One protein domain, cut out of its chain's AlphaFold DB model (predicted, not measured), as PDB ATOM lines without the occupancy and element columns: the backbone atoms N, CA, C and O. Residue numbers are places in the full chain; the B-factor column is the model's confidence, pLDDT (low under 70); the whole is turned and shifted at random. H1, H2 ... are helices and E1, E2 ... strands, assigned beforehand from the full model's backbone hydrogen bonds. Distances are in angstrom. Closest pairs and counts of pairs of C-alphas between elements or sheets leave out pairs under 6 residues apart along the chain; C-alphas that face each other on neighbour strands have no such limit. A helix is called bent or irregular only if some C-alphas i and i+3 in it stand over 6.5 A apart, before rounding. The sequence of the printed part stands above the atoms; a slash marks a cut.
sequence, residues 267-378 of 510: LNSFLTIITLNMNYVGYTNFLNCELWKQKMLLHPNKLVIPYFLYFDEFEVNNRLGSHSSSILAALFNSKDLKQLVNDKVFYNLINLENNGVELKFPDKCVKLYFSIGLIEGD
ATOM      1  N   LEU A 267      15.248  73.174  62.016       67.75
ATOM      2  CA  LEU A 267      14.487  74.411  62.197       67.75
ATOM      3  C   LEU A 267      14.080  75.008  60.842       67.75
ATOM      4  O   LEU A 267      12.917  75.329  60.645       67.75
ATOM      5  N   ASN A 268      15.003  75.110  59.880       67.62
ATOM      6  CA  ASN A 268      14.689  75.677  58.562       67.62
ATOM      7  C   ASN A 268      13.620  74.851  57.822       67.62
ATOM      8  O   ASN A 268      12.708  75.427  57.230       67.62
ATOM      9  N   SER A 269      13.700  73.519  57.885       65.69
ATOM     10  CA  SER A 269      12.698  72.625  57.286       65.69
ATOM     11  C   SER A 269      11.333  72.802  57.948       65.69
ATOM     12  O   SER A 269      10.327  72.964  57.264       65.69
ATOM     13  N   PHE A 270      11.304  72.852  59.282       70.06
ATOM     14  CA  PHE A 270      10.088  73.069  60.058       70.06
ATOM     15  C   PHE A 270       9.439  74.424  59.751       70.06
ATOM     16  O   PHE A 270       8.243  74.490  59.481       70.06
ATOM     17  N   LEU A 271      10.233  75.499  59.712       74.12
ATOM     18  CA  LEU A 271       9.757  76.836  59.360       74.12
ATOM     19  C   LEU A 271       9.200  76.885  57.942       74.12
ATOM     20  O   LEU A 271       8.122  77.431  57.736       74.12
ATOM     21  N   THR A 272       9.876  76.242  56.990       75.44
ATOM     22  CA  THR A 272       9.393  76.134  55.608       75.44
ATOM     23  C   THR A 272       8.033  75.435  55.558       75.44
ATOM     24  O   THR A 272       7.109  75.936  54.922       75.44
ATOM     25  N   ILE A 273       7.874  74.315  56.274       73.19
ATOM     26  CA  ILE A 273       6.607  73.574  56.352       73.19
ATOM     27  C   ILE A 273       5.501  74.431  56.971       73.19
ATOM     28  O   ILE A 273       4.386  74.443  56.448       73.19
ATOM     29  N   ILE A 274       5.783  75.157  58.058       75.88
ATOM     30  CA  ILE A 274       4.805  76.056  58.681       75.88
ATOM     31  C   ILE A 274       4.374  77.142  57.697       75.88
ATOM     32  O   ILE A 274       3.177  77.339  57.503       75.88
ATOM     33  N   THR A 275       5.322  77.824  57.051       78.62
ATOM     34  CA  THR A 275       5.021  78.900  56.100       78.62
ATOM     35  C   THR A 275       4.198  78.390  54.919       78.62
ATOM     36  O   THR A 275       3.221  79.030  54.534       78.62
ATOM     37  N   LEU A 276       4.540  77.219  54.373       79.94
ATOM     38  CA  LEU A 276       3.766  76.588  53.302       79.94
ATOM     39  C   LEU A 276       2.337  76.265  53.751       79.94
ATOM     40  O   LEU A 276       1.392  76.582  53.036       79.94
ATOM     41  N   ASN A 277       2.166  75.686  54.943       75.62
ATOM     42  CA  ASN A 277       0.845  75.330  55.464       75.62
ATOM     43  C   ASN A 277      -0.013  76.550  55.817       75.62
ATOM     44  O   ASN A 277      -1.221  76.492  55.617       75.62
ATOM     45  N   MET A 278       0.583  77.641  56.311       77.94
ATOM     46  CA  MET A 278      -0.143  78.889  56.580       77.94
ATOM     47  C   MET A 278      -0.692  79.531  55.299       77.94
ATOM     48  O   MET A 278      -1.777  80.108  55.323       77.94
ATOM     49  N   ASN A 279       0.031  79.397  54.183       77.69
ATOM     50  CA  ASN A 279      -0.325  80.002  52.896       77.69
ATOM     51  C   ASN A 279      -1.125  79.071  51.971       77.69
ATOM     52  O   ASN A 279      -1.526  79.482  50.883       77.69
ATOM     53  N   TYR A 280      -1.343  77.814  52.363       77.38
ATOM     54  CA  TYR A 280      -2.062  76.853  51.535       77.38
ATOM     55  C   TYR A 280      -3.569  77.145  51.522       77.38
ATOM     56  O   TYR A 280      -4.174  77.346  52.575       77.38
ATOM     57  N   VAL A 281      -4.176  77.138  50.328       76.19
ATOM     58  CA  VAL A 281      -5.589  77.521  50.106       76.19
ATOM     59  C   VAL A 281      -6.497  76.312  49.824       76.19
ATOM     60  O   VAL A 281      -7.712  76.415  49.928       76.19
ATOM     61  N   GLY A 282      -5.938  75.142  49.496       74.12
ATOM     62  CA  GLY A 282      -6.733  73.975  49.083       74.12
ATOM     63  C   GLY A 282      -7.387  73.175  50.220       74.12
ATOM     64  O   GLY A 282      -8.264  72.366  49.952       74.12
ATOM     65  N   TYR A 283      -6.958  73.357  51.472       73.81
ATOM     66  CA  TYR A 283      -7.574  72.761  52.663       73.81
ATOM     67  C   TYR A 283      -7.273  73.621  53.891       73.81
ATOM     68  O   TYR A 283      -6.228  74.274  53.963       73.81
ATOM     69  N   THR A 284      -8.167  73.593  54.875       66.00
ATOM     70  CA  THR A 284      -7.989  74.304  56.147       66.00
ATOM     71  C   THR A 284      -7.407  73.351  57.193       66.00
ATOM     72  O   THR A 284      -7.982  72.304  57.477       66.00
ATOM     73  N   ASN A 285      -6.261  73.704  57.766       77.38
ATOM     74  CA  ASN A 285      -5.631  73.058  58.914       77.38
ATOM     75  C   ASN A 285      -5.576  74.045  60.100       77.38
ATOM     76  O   ASN A 285      -6.047  75.175  60.012       77.38
ATOM     77  N   PHE A 286      -4.987  73.637  61.226       80.38
ATOM     78  CA  PHE A 286      -4.874  74.518  62.393       80.38
ATOM     79  C   PHE A 286      -4.034  75.787  62.131       80.38
ATOM     80  O   PHE A 286      -4.318  76.833  62.695       80.38
ATOM     81  N   LEU A 287      -3.011  75.722  61.274       80.50
ATOM     82  CA  LEU A 287      -2.097  76.837  61.005       80.50
ATOM     83  C   LEU A 287      -2.711  77.927  60.115       80.50
ATOM     84  O   LEU A 287      -2.336  79.087  60.250       80.50
ATOM     85  N   ASN A 288      -3.630  77.584  59.208       82.19
ATOM     86  CA  ASN A 288      -4.296  78.554  58.328       82.19
ATOM     87  C   ASN A 288      -5.741  78.886  58.752       82.19
ATOM     88  O   ASN A 288      -6.415  79.664  58.063       82.19
ATOM     89  N   CYS A 289      -6.215  78.343  59.880       82.69
ATOM     90  CA  CYS A 289      -7.541  78.643  60.410       82.69
ATOM     91  C   CYS A 289      -7.629  80.067  60.981       82.69
ATOM     92  O   CYS A 289      -6.632  80.680  61.369       82.69
ATOM     93  N   GLU A 290      -8.854  80.585  61.050       85.81
ATOM     94  CA  GLU A 290      -9.127  81.947  61.518       85.81
ATOM     95  C   GLU A 290      -8.680  82.171  62.970       85.81
ATOM     96  O   GLU A 290      -8.063  83.186  63.284       85.81
ATOM     97  N   LEU A 291      -8.893  81.180  63.843       85.12
ATOM     98  CA  LEU A 291      -8.484  81.246  65.247       85.12
ATOM     99  C   LEU A 291      -6.971  81.468  65.393       85.12
ATOM    100  O   LEU A 291      -6.535  82.336  66.149       85.12
ATOM    101  N   TRP A 292      -6.155  80.690  64.674       87.19
ATOM    102  CA  TRP A 292      -4.702  80.816  64.764       87.19
ATOM    103  C   TRP A 292      -4.209  82.122  64.141       87.19
ATOM    104  O   TRP A 292      -3.343  82.777  64.720       87.19
ATOM    105  N   LYS A 293      -4.812  82.563  63.029       87.00
ATOM    106  CA  LYS A 293      -4.533  83.877  62.427       87.00
ATOM    107  C   LYS A 293      -4.760  85.012  63.423       87.00
ATOM    108  O   LYS A 293      -3.860  85.826  63.617       87.00
ATOM    109  N   GLN A 294      -5.900  85.022  64.114       87.88
ATOM    110  CA  GLN A 294      -6.197  86.012  65.155       87.88
ATOM    111  C   GLN A 294      -5.179  85.961  66.297       87.88
ATOM    112  O   GLN A 294      -4.725  86.999  66.774       87.88
ATOM    113  N   LYS A 295      -4.751  84.759  66.693       86.88
ATOM    114  CA  LYS A 295      -3.732  84.596  67.731       86.88
ATOM    115  C   LYS A 295      -2.355  85.112  67.301       86.88
ATOM    116  O   LYS A 295      -1.640  85.690  68.115       86.88
ATOM    117  N   MET A 296      -1.991  84.970  66.026       86.19
ATOM    118  CA  MET A 296      -0.747  85.525  65.479       86.19
ATOM    119  C   MET A 296      -0.735  87.055  65.442       86.19
ATOM    120  O   MET A 296       0.330  87.645  65.624       86.19
ATOM    121  N   LEU A 297      -1.896  87.708  65.320       87.88
ATOM    122  CA  LEU A 297      -1.992  89.172  65.416       87.88
ATOM    123  C   LEU A 297      -1.571  89.705  66.797       87.88
ATOM    124  O   LEU A 297      -1.059  90.817  66.887       87.88
ATOM    125  N   LEU A 298      -1.720  88.908  67.863       86.12
ATOM    126  CA  LEU A 298      -1.280  89.265  69.222       86.12
ATOM    127  C   LEU A 298       0.247  89.194  69.400       86.12
ATOM    128  O   LEU A 298       0.791  89.634  70.416       86.12
ATOM    129  N   HIS A 299       0.958  88.631  68.424       84.88
ATOM    130  CA  HIS A 299       2.391  88.381  68.485       84.88
ATOM    131  C   HIS A 299       3.113  88.916  67.234       84.88
ATOM    132  O   HIS A 299       3.764  88.147  66.521       84.88
ATOM    133  N   PRO A 300       3.049  90.238  66.966       82.44
ATOM    134  CA  PRO A 300       3.668  90.822  65.782       82.44
ATOM    135  C   PRO A 300       5.182  90.590  65.795       82.44
ATOM    136  O   PRO A 300       5.840  90.751  66.824       82.44
ATOM    137  N   ASN A 301       5.736  90.212  64.641       82.88
ATOM    138  CA  ASN A 301       7.168  89.954  64.429       82.88
ATOM    139  C   ASN A 301       7.781  88.857  65.320       82.88
ATOM    140  O   ASN A 301       9.005  88.744  65.403       82.88
ATOM    141  N   LYS A 302       6.961  88.029  65.980       86.75
ATOM    142  CA  LYS A 302       7.431  86.866  66.735       86.75
ATOM    143  C   LYS A 302       7.264  85.606  65.906       86.75
ATOM    144  O   LYS A 302       6.239  85.388  65.267       86.75
ATOM    145  N   LEU A 303       8.261  84.733  65.980       85.06
ATOM    146  CA  LEU A 303       8.153  83.396  65.424       85.06
ATOM    147  C   LEU A 303       7.497  82.477  66.457       85.06
ATOM    148  O   LEU A 303       8.167  81.977  67.360       85.06
ATOM    149  N   VAL A 304       6.178  82.311  66.345       86.69
ATOM    150  CA  VAL A 304       5.368  81.560  67.311       86.69
ATOM    151  C   VAL A 304       5.020  80.176  66.772       86.69
ATOM    152  O   VAL A 304       4.519  80.031  65.659       86.69
ATOM    153  N   ILE A 305       5.257  79.156  67.588       83.69
ATOM    154  CA  ILE A 305       4.938  77.762  67.293       83.69
ATOM    155  C   ILE A 305       3.702  77.353  68.107       83.69
ATOM    156  O   ILE A 305       3.722  77.488  69.337       83.69
ATOM    157  N   PRO A 306       2.633  76.839  67.468       84.19
ATOM    158  CA  PRO A 306       1.509  76.282  68.204       84.19
ATOM    159  C   PRO A 306       1.888  74.967  68.871       84.19
ATOM    160  O   PRO A 306       2.567  74.129  68.276       84.19
ATOM    161  N   TYR A 307       1.372  74.744  70.076       79.25
ATOM    162  CA  TYR A 307       1.356  73.420  70.694       79.25
ATOM    163  C   TYR A 307      -0.044  73.075  71.198       79.25
ATOM    164  O   TYR A 307      -0.797  73.950  71.625       79.25
ATOM    165  N   PHE A 308      -0.395  71.793  71.162       78.19
ATOM    166  CA  PHE A 308      -1.639  71.295  71.743       78.19
ATOM    167  C   PHE A 308      -1.336  70.683  73.105       78.19
ATOM    168  O   PHE A 308      -0.422  69.868  73.241       78.19
ATOM    169  N   LEU A 309      -2.064  71.130  74.124       76.38
ATOM    170  CA  LEU A 309      -1.922  70.641  75.484       76.38
ATOM    171  C   LEU A 309      -2.926  69.518  75.708       76.38
ATOM    172  O   LEU A 309      -4.112  69.776  75.884       76.38
ATOM    173  N   TYR A 310      -2.434  68.287  75.726       74.12
ATOM    174  CA  TYR A 310      -3.211  67.140  76.173       74.12
ATOM    175  C   TYR A 310      -3.044  66.978  77.688       74.12
ATOM    176  O   TYR A 310      -1.911  66.880  78.172       74.12
ATOM    177  N   PHE A 311      -4.148  66.982  78.432       72.38
ATOM    178  CA  PHE A 311      -4.158  66.747  79.874       72.38
ATOM    179  C   PHE A 311      -4.881  65.447  80.189       72.38
ATOM    180  O   PHE A 311      -6.043  65.274  79.830       72.38
ATOM    181  N   ASP A 312      -4.185  64.569  80.904       67.81
ATOM    182  CA  ASP A 312      -4.694  63.262  81.295       67.81
ATOM    183  C   ASP A 312      -3.964  62.759  82.540       67.81
ATOM    184  O   ASP A 312      -2.869  63.233  82.877       67.81
ATOM    185  N   GLU A 313      -4.569  61.800  83.232       63.47
ATOM    186  CA  GLU A 313      -3.920  61.137  84.352       63.47
ATOM    187  C   GLU A 313      -2.797  60.229  83.840       63.47
ATOM    188  O   GLU A 313      -2.961  59.413  82.934       63.47
ATOM    189  N   PHE A 314      -1.604  60.374  84.423       57.78
ATOM    190  CA  PHE A 314      -0.498  59.488  84.088       57.78
ATOM    191  C   PHE A 314      -0.729  58.110  84.712       57.78
ATOM    192  O   PHE A 314      -0.480  57.900  85.902       57.78
ATOM    193  N   GLU A 315      -1.153  57.155  83.893       53.47
ATOM    194  CA  GLU A 315      -1.330  55.767  84.292       53.47
ATOM    195  C   GLU A 315      -0.253  54.876  83.663       53.47
ATOM    196  O   GLU A 315      -0.171  54.719  82.448       53.47
ATOM    197  N   VAL A 316       0.559  54.225  84.504       39.34
ATOM    198  CA  VAL A 316       1.700  53.383  84.078       39.34
ATOM    199  C   VAL A 316       1.266  52.197  83.193       39.34
ATOM    200  O   VAL A 316       2.105  51.605  82.519       39.34
ATOM    201  N   ASN A 317      -0.034  51.868  83.151       35.97
ATOM    202  CA  ASN A 317      -0.583  50.721  82.422       35.97
ATOM    203  C   ASN A 317      -1.914  50.979  81.682       35.97
ATOM    204  O   ASN A 317      -2.481  50.020  81.152       35.97
ATOM    205  N   ASN A 318      -2.430  52.215  81.615       37.78
ATOM    206  CA  ASN A 318      -3.750  52.480  81.021       37.78
ATOM    207  C   ASN A 318      -3.651  53.198  79.670       37.78
ATOM    208  O   ASN A 318      -2.867  54.121  79.471       37.78
ATOM    209  N   ARG A 319      -4.412  52.682  78.700       41.00
ATOM    210  CA  ARG A 319      -4.215  52.850  77.247       41.00
ATOM    211  C   ARG A 319      -5.151  53.885  76.611       41.00
ATOM    212  O   ARG A 319      -5.485  53.737  75.436       41.00
ATOM    213  N   LEU A 320      -5.617  54.886  77.347       38.25
ATOM    214  CA  LEU A 320      -6.690  55.770  76.873       38.25
ATOM    215  C   LEU A 320      -6.240  57.228  76.706       38.25
ATOM    216  O   LEU A 320      -6.953  58.134  77.095       38.25
ATOM    217  N   GLY A 321      -5.093  57.440  76.053       41.44
ATOM    218  CA  GLY A 321      -4.666  58.757  75.565       41.44
ATOM    219  C   GLY A 321      -4.394  58.740  74.060       41.44
ATOM    220  O   GLY A 321      -3.842  57.770  73.538       41.44
ATOM    221  N   SER A 322      -4.843  59.779  73.354       39.12
ATOM    222  CA  SER A 322      -4.926  59.857  71.890       39.12
ATOM    223  C   SER A 322      -3.579  59.635  71.181       39.12
ATOM    224  O   SER A 322      -2.533  60.120  71.601       39.12
ATOM    225  N   HIS A 323      -3.636  58.910  70.057       42.72
ATOM    226  CA  HIS A 323      -2.554  58.493  69.149       42.72
ATOM    227  C   HIS A 323      -1.719  59.631  68.505       42.72
ATOM    228  O   HIS A 323      -1.128  59.438  67.443       42.72
ATOM    229  N   SER A 324      -1.649  60.815  69.112       41.94
ATOM    230  CA  SER A 324      -0.725  61.868  68.697       41.94
ATOM    231  C   SER A 324       0.681  61.559  69.220       41.94
ATOM    232  O   SER A 324       0.860  61.054  70.329       41.94
ATOM    233  N   SER A 325       1.713  61.852  68.427       47.19
ATOM    234  CA  SER A 325       3.111  61.846  68.872       47.19
ATOM    235  C   SER A 325       3.344  63.010  69.848       47.19
ATOM    236  O   SER A 325       3.998  63.999  69.516       47.19
ATOM    237  N   SER A 326       2.735  62.938  71.031       53.69
ATOM    238  CA  SER A 326       2.738  64.002  72.026       53.69
ATOM    239  C   SER A 326       4.070  64.043  72.782       53.69
ATOM    240  O   SER A 326       4.647  63.041  73.232       53.69
ATOM    241  N   ILE A 327       4.609  65.251  72.918       54.62
ATOM    242  CA  ILE A 327       5.777  65.502  73.756       54.62
ATOM    243  C   ILE A 327       5.251  65.827  75.153       54.62
ATOM    244  O   ILE A 327       4.475  66.758  75.323       54.62
ATOM    245  N   LEU A 328       5.675  65.047  76.155       58.38
ATOM    246  CA  LEU A 328       5.346  65.285  77.557       58.38
ATOM    247  C   LEU A 328       5.798  66.700  77.940       58.38
ATOM    248  O   LEU A 328       7.000  66.971  77.993       58.38
ATOM    249  N   ALA A 329       4.825  67.570  78.195       63.53
ATOM    250  CA  ALA A 329       5.053  68.962  78.557       63.53
ATOM    251  C   ALA A 329       5.385  69.118  80.050       63.53
ATOM    252  O   ALA A 329       6.336  69.814  80.407       63.53
ATOM    253  N   ALA A 330       4.632  68.441  80.920       63.78
ATOM    254  CA  ALA A 330       4.825  68.450  82.364       63.78
ATOM    255  C   ALA A 330       4.307  67.147  82.992       63.78
ATOM    256  O   ALA A 330       3.360  66.547  82.488       63.78
ATOM    257  N   LEU A 331       4.921  66.738  84.102       64.81
ATOM    258  CA  LEU A 331       4.413  65.703  85.001       64.81
ATOM    259  C   LEU A 331       4.381  66.306  86.407       64.81
ATOM    260  O   LEU A 331       5.352  66.937  86.823       64.81
ATOM    261  N   PHE A 332       3.282  66.135  87.125       62.84
ATOM    262  CA  PHE A 332       3.106  66.648  88.483       62.84
ATOM    263  C   PHE A 332       2.171  65.725  89.257       62.84
ATOM    264  O   PHE A 332       1.404  64.956  88.675       62.84
ATOM    265  N   ASN A 333       2.248  65.773  90.583       63.06
ATOM    266  CA  ASN A 333       1.361  64.987  91.424       63.06
ATOM    267  C   ASN A 333      -0.035  65.630  91.426       63.06
ATOM    268  O   ASN A 333      -0.165  66.844  91.561       63.06
ATOM    269  N   SER A 334      -1.101  64.834  91.339       67.88
ATOM    270  CA  SER A 334      -2.476  65.354  91.388       67.88
ATOM    271  C   SER A 334      -2.801  66.087  92.700       67.88
ATOM    272  O   SER A 334      -3.706  66.919  92.741       67.88
ATOM    273  N   LYS A 335      -2.047  65.824  93.778       65.06
ATOM    274  CA  LYS A 335      -2.128  66.584  95.037       65.06
ATOM    275  C   LYS A 335      -1.544  67.993  94.918       65.06
ATOM    276  O   LYS A 335      -2.055  68.901  95.570       65.06
ATOM    277  N   ASP A 336      -0.545  68.184  94.060       63.03
ATOM    278  CA  ASP A 336       0.110  69.476  93.851       63.03
ATOM    279  C   ASP A 336      -0.845  70.458  93.166       63.03
ATOM    280  O   ASP A 336      -0.889  71.615  93.555       63.03
ATOM    281  N   LEU A 337      -1.714  69.984  92.263       64.00
ATOM    282  CA  LEU A 337      -2.816  70.770  91.679       64.00
ATOM    283  C   LEU A 337      -3.797  71.335  92.722       64.00
ATOM    284  O   LEU A 337      -4.491  72.308  92.449       64.00
ATOM    285  N   LYS A 338      -3.921  70.695  93.894       59.84
ATOM    286  CA  LYS A 338      -4.826  71.149  94.964       59.84
ATOM    287  C   LYS A 338      -4.180  72.194  95.878       59.84
ATOM    288  O   LYS A 338      -4.906  72.933  96.531       59.84
ATOM    289  N   GLN A 339      -2.849  72.220  95.962       50.69
ATOM    290  CA  GLN A 339      -2.086  73.090  96.871       50.69
ATOM    291  C   GLN A 339      -1.376  74.243  96.154       50.69
ATOM    292  O   GLN A 339      -1.185  75.310  96.731       50.69
ATOM    293  N   LEU A 340      -0.963  74.029  94.906       51.50
ATOM    294  CA  LEU A 340      -0.279  74.994  94.064       51.50
ATOM    295  C   LEU A 340      -1.273  75.437  92.989       51.50
ATOM    296  O   LEU A 340      -1.716  74.636  92.171       51.50
ATOM    297  N   VAL A 341      -1.628  76.720  93.015       55.72
ATOM    298  CA  VAL A 341      -2.410  77.383  91.963       55.72
ATOM    299  C   VAL A 341      -1.781  77.086  90.590       55.72
ATOM    300  O   VAL A 341      -0.554  76.962  90.489       55.72
ATOM    301  N   ASN A 342      -2.622  76.969  89.550       60.00
ATOM    302  CA  ASN A 342      -2.269  76.652  88.154       60.00
ATOM    303  C   ASN A 342      -0.958  77.304  87.671       60.00
ATOM    304  O   ASN A 342      -0.174  76.671  86.961       60.00
ATOM    305  N   ASP A 343      -0.671  78.524  88.119       60.69
ATOM    306  CA  ASP A 343       0.510  79.314  87.766       60.69
ATOM    307  C   ASP A 343       1.842  78.585  87.978       60.69
ATOM    308  O   ASP A 343       2.738  78.698  87.145       60.69
ATOM    309  N   LYS A 344       1.999  77.796  89.052       63.50
ATOM    310  CA  LYS A 344       3.254  77.056  89.301       63.50
ATOM    311  C   LYS A 344       3.379  75.799  88.446       63.50
ATOM    312  O   LYS A 344       4.487  75.448  88.044       63.50
ATOM    313  N   VAL A 345       2.259  75.137  88.160       65.25
ATOM    314  CA  VAL A 345       2.219  73.924  87.329       65.25
ATOM    315  C   VAL A 345       2.520  74.273  85.871       65.25
ATOM    316  O   VAL A 345       3.335  73.614  85.223       65.25
ATOM    317  N   PHE A 346       1.926  75.360  85.376       73.69
ATOM    318  CA  PHE A 346       2.078  75.813  83.996       73.69
ATOM    319  C   PHE A 346       3.179  76.857  83.804       73.69
ATOM    320  O   PHE A 346       3.400  77.283  82.674       73.69
ATOM    321  N   TYR A 347       3.927  77.216  84.855       74.75
ATOM    322  CA  TYR A 347       4.983  78.232  84.804       74.75
ATOM    323  C   TYR A 347       5.933  78.042  83.620       74.75
ATOM    324  O   TYR A 347       6.227  78.989  82.901       74.75
ATOM    325  N   ASN A 348       6.393  76.809  83.376       73.00
ATOM    326  CA  ASN A 348       7.311  76.539  82.268       73.00
ATOM    327  C   ASN A 348       6.664  76.803  80.899       73.00
ATOM    328  O   ASN A 348       7.350  77.285  80.006       73.00
ATOM    329  N   LEU A 349       5.369  76.514  80.735       76.88
ATOM    330  CA  LEU A 349       4.635  76.794  79.497       76.88
ATOM    331  C   LEU A 349       4.392  78.296  79.327       76.88
ATOM    332  O   LEU A 349       4.686  78.838  78.267       76.88
ATOM    333  N   ILE A 350       3.973  78.979  80.395       79.12
ATOM    334  CA  ILE A 350       3.807  80.440  80.421       79.12
ATOM    335  C   ILE A 350       5.139  81.136  80.098       79.12
ATOM    336  O   ILE A 350       5.191  82.107  79.346       79.12
ATOM    337  N   ASN A 351       6.249  80.619  80.623       79.75
ATOM    338  CA  ASN A 351       7.584  81.129  80.346       79.75
ATOM    339  C   ASN A 351       7.974  80.954  78.867       79.75
ATOM    340  O   ASN A 351       8.564  81.860  78.285       79.75
ATOM    341  N   LEU A 352       7.622  79.826  78.236       82.19
ATOM    342  CA  LEU A 352       7.847  79.612  76.800       82.19
ATOM    343  C   LEU A 352       7.007  80.555  75.921       82.19
ATOM    344  O   LEU A 352       7.461  80.940  74.843       82.19
ATOM    345  N   GLU A 353       5.820  80.949  76.380       83.56
ATOM    346  CA  GLU A 353       4.956  81.910  75.685       83.56
ATOM    347  C   GLU A 353       5.453  83.352  75.820       83.56
ATOM    348  O   GLU A 353       5.555  84.078  74.829       83.56
ATOM    349  N   ASN A 354       5.851  83.753  77.028       84.44
ATOM    350  CA  ASN A 354       6.272  85.126  77.302       84.44
ATOM    351  C   ASN A 354       7.720  85.401  76.888       84.44
ATOM    352  O   ASN A 354       8.007  86.395  76.214       84.44
ATOM    353  N   ASN A 355       8.640  84.516  77.276       85.19
ATOM    354  CA  ASN A 355      10.077  84.730  77.126       85.19
ATOM    355  C   ASN A 355      10.664  83.999  75.918       85.19
ATOM    356  O   ASN A 355      11.662  84.468  75.362       85.19
ATOM    357  N   GLY A 356      10.025  82.916  75.470       83.56
ATOM    358  CA  GLY A 356      10.501  82.111  74.351       83.56
ATOM    359  C   GLY A 356      11.784  81.333  74.657       83.56
ATOM    360  O   GLY A 356      12.248  81.259  75.796       83.56
ATOM    361  N   VAL A 357      12.366  80.746  73.615       81.69
ATOM    362  CA  VAL A 357      13.654  80.047  73.628       81.69
ATOM    363  C   VAL A 357      14.556  80.690  72.586       81.69
ATOM    364  O   VAL A 357      14.188  80.804  71.416       81.69
ATOM    365  N   GLU A 358      15.739  81.116  73.013       80.06
ATOM    366  CA  GLU A 358      16.764  81.636  72.117       80.06
ATOM    367  C   GLU A 358      17.640  80.487  71.608       80.06
ATOM    368  O   GLU A 358      18.206  79.727  72.392       80.06
ATOM    369  N   LEU A 359      17.734  80.357  70.287       73.50
ATOM    370  CA  LEU A 359      18.545  79.355  69.610       73.50
ATOM    371  C   LEU A 359      19.740  80.034  68.961       73.50
ATOM    372  O   LEU A 359      19.582  80.873  68.069       73.50
ATOM    373  N   LYS A 360      20.932  79.639  69.398       67.00
ATOM    374  CA  LYS A 360      22.198  80.134  68.865       67.00
ATOM    375  C   LYS A 360      22.733  79.134  67.851       67.00
ATOM    376  O   LYS A 360      23.093  78.019  68.209       67.00
ATOM    377  N   PHE A 361      22.773  79.548  66.593       66.50
ATOM    378  CA  PHE A 361      23.472  78.853  65.519       66.50
ATOM    379  C   PHE A 361      24.802  79.566  65.248       66.50
ATOM    380  O   PHE A 361      24.922  80.746  65.586       66.50
ATOM    381  N   PRO A 362      25.775  78.903  64.595       59.62
ATOM    382  CA  PRO A 362      27.050  79.531  64.235       59.62
ATOM    383  C   PRO A 362      26.884  80.861  63.484       59.62
ATOM    384  O   PRO A 362      27.617  81.809  63.751       59.62
ATOM    385  N   ASP A 363      25.862  80.948  62.624       68.62
ATOM    386  CA  ASP A 363      25.675  82.075  61.702       68.62
ATOM    387  C   ASP A 363      24.482  82.984  62.060       68.62
ATOM    388  O   ASP A 363      24.274  84.016  61.423       68.62
ATOM    389  N   LYS A 364      23.638  82.597  63.030       71.88
ATOM    390  CA  LYS A 364      22.410  83.342  63.368       71.88
ATOM    391  C   LYS A 364      21.885  83.047  64.769       71.88
ATOM    392  O   LYS A 364      21.992  81.928  65.261       71.88
ATOM    393  N   CYS A 365      21.206  84.025  65.363       77.75
ATOM    394  CA  CYS A 365      20.403  83.826  66.566       77.75
ATOM    395  C   CYS A 365      18.914  83.918  66.214       77.75
ATOM    396  O   CYS A 365      18.491  84.882  65.574       77.75
ATOM    397  N   VAL A 366      18.119  82.917  66.596       81.31
ATOM    398  CA  VAL A 366      16.669  82.893  66.346       81.31
ATOM    399  C   VAL A 366      15.937  82.738  67.668       81.31
ATOM    400  O   VAL A 366      16.184  81.791  68.409       81.31
ATOM    401  N   LYS A 367      14.997  83.643  67.950       86.12
ATOM    402  CA  LYS A 367      14.142  83.559  69.134       86.12
ATOM    403  C   LYS A 367      12.787  82.958  68.769       86.12
ATOM    404  O   LYS A 367      12.043  83.540  67.982       86.12
ATOM    405  N   LEU A 368      12.491  81.791  69.333       85.81
ATOM    406  CA  LEU A 368      11.224  81.084  69.159       85.81
ATOM    407  C   LEU A 368      10.298  81.340  70.335       85.81
ATOM    408  O   LEU A 368      10.728  81.319  71.481       85.81
ATOM    409  N   TYR A 369       9.016  81.495  70.053       86.50
ATOM    410  CA  TYR A 369       7.959  81.578  71.051       86.50
ATOM    411  C   TYR A 369       7.010  80.400  70.871       86.50
ATOM    412  O   TYR A 369       6.886  79.857  69.773       86.50
ATOM    413  N   PHE A 370       6.327  80.005  71.938       86.44
ATOM    414  CA  PHE A 370       5.367  78.906  71.895       86.44
ATOM    415  C   PHE A 370       4.034  79.390  72.428       86.44
ATOM    416  O   PHE A 370       4.001  80.021  73.472       86.44
ATOM    417  N   SER A 371       2.939  79.087  71.743       86.12
ATOM    418  CA  SER A 371       1.620  79.471  72.233       86.12
ATOM    419  C   SER A 371       0.642  78.315  72.139       86.12
ATOM    420  O   SER A 371       0.679  77.515  71.201       86.12
ATOM    421  N   ILE A 372      -0.229  78.216  73.140       85.31
ATOM    422  CA  ILE A 372      -1.200  77.134  73.227       85.31
ATOM    423  C   ILE A 372      -2.225  77.253  72.097       85.31
ATOM    424  O   ILE A 372      -2.890  78.275  71.949       85.31
ATOM    425  N   GLY A 373      -2.336  76.235  71.257       81.31
ATOM    426  CA  GLY A 373      -3.306  76.210  70.168       81.31
ATOM    427  C   GLY A 373      -4.638  75.594  70.585       81.31
ATOM    428  O   GLY A 373      -5.699  76.115  70.256       81.31
ATOM    429  N   LEU A 374      -4.567  74.496  71.337       78.62
ATOM    430  CA  LEU A 374      -5.708  73.681  71.735       78.62
ATOM    431  C   LEU A 374      -5.439  73.054  73.106       78.62
ATOM    432  O   LEU A 374      -4.291  72.728  73.415       78.62
ATOM    433  N   ILE A 375      -6.494  72.871  73.901       78.50
ATOM    434  CA  ILE A 375      -6.476  72.035  75.105       78.50
ATOM    435  C   ILE A 375      -7.359  70.825  74.828       78.50
ATOM    436  O   ILE A 375      -8.543  70.973  74.526       78.50
ATOM    437  N   GLU A 376      -6.774  69.642  74.933       73.94
ATOM    438  CA  GLU A 376      -7.443  68.363  74.756       73.94
ATOM    439  C   GLU A 376      -7.473  67.608  76.087       73.94
ATOM    440  O   GLU A 376      -6.507  67.615  76.849       73.94
ATOM    441  N   GLY A 377      -8.591  66.950  76.364       73.12
ATOM    442  CA  GLY A 377      -8.792  66.150  77.564       73.12
ATOM    443  C   GLY A 377     -10.256  65.760  77.706       73.12
ATOM    444  O   GLY A 377     -11.120  66.242  76.966       73.12
ATOM    445  N   ASP A 378     -10.543  64.890  78.666       71.56
ATOM    446  CA  ASP A 378     -11.918  64.604  79.056       71.56
ATOM    447  C   ASP A 378     -12.546  65.807  79.795       71.56
ATOM    448  O   ASP A 378     -11.901  66.821  80.084       71.56
TER     449      ASP A 378
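This is residues 267 to 378 of the 510 residues of an uncharacterized protein of Aphis craccivora (UniProt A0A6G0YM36). A long ribbon of two side-by-side strands, E1 and E3, runs through the middle; E3 reaches beyond E1 and pairs there with short E2, making a hairpin arm whose tip, residues 360 to 365, sticks out. H4 packs on the ribbon with residues 349 to 354 and H2 on another side of it with residues 291 to 296, while a long loop, residues 311 to 335, leads out from the end of E1 to little H3, far from the middle. The printed part has 112 residues, with four named helices and three named strands in the order H1 H2 E1 H3 H4 E2 E3; the mixed sheet runs E1 E3 E2, and the class is mixed, helices and strands. It is loose, with a radius of gyration of the C-alphas of 16.5 A and spans of 43 by 34 by 27 A.

H1, residues 267 to 279, begins with C-alpha 267 at (14.487, 74.411, 62.197) and is 18.4 A long. H2 is residues 290 to 297, and E1, residues 303 to 310, is 22.6 A long. H3 is residues 336 to 339. H4, residues 342 to 354, is 16.2 A long and irregular: C-alphas 345 and 348 are 7.6 A apart. E2 is residues 357 to 360. E3, residues 365 to 376, is 32.9 A long and ends with C-alpha 376 at (-7.443, 68.363, 74.756).

The pairing of inner strand E3 is staggered. Over residues 368 to 376 it is parallel to E1 at 31 degrees, with N 305 and O 369 2.8 A apart, within hydrogen-bond range. Over residues 365 to 368 it is antiparallel to E2 at 147 degrees, a hairpin, with N 359 and O 366 at 2.8 A. H4 is on the sheet at a height of 6.5 A, only just over none of its strands, with 2 of its 13 C-alphas falling on E3; its closest C-alphas to E3 are those of Glu 353 and Phe 370, 4.9 A. H2 is on the sheet at a height of 10.0 A, slantwise to E1 at 36 degrees on the local plane; the closest C-alphas of H2 and E3 are those of Trp 292 and Gly 373, 7.2 A. H1 only grazes the sheet, with residues 267 to 274, and H1 and H2 are apart. H3 is not on the sheet; it is close to H4 but not clearly touching, the C-alphas of Leu 337 and Val 345 being closest at 7.4 A. Every O i to N i+4 pair is within hydrogen-bond range in H1 and H2, and 7 of 9 in H4; H3 is too short for such a pair.

The two C-alphas farthest apart are those of Gly 282 and Gln 339, 48.0 A. The printed part has no cut, and E1 to H3 is a long link of 25 residues. Residues 338 to 343 and 360 to 365 stand free. The mean pLDDT of the printed part is 71.5; it is under 70 at residues 267 to 269, 284, 312 to 345 and 360 to 363.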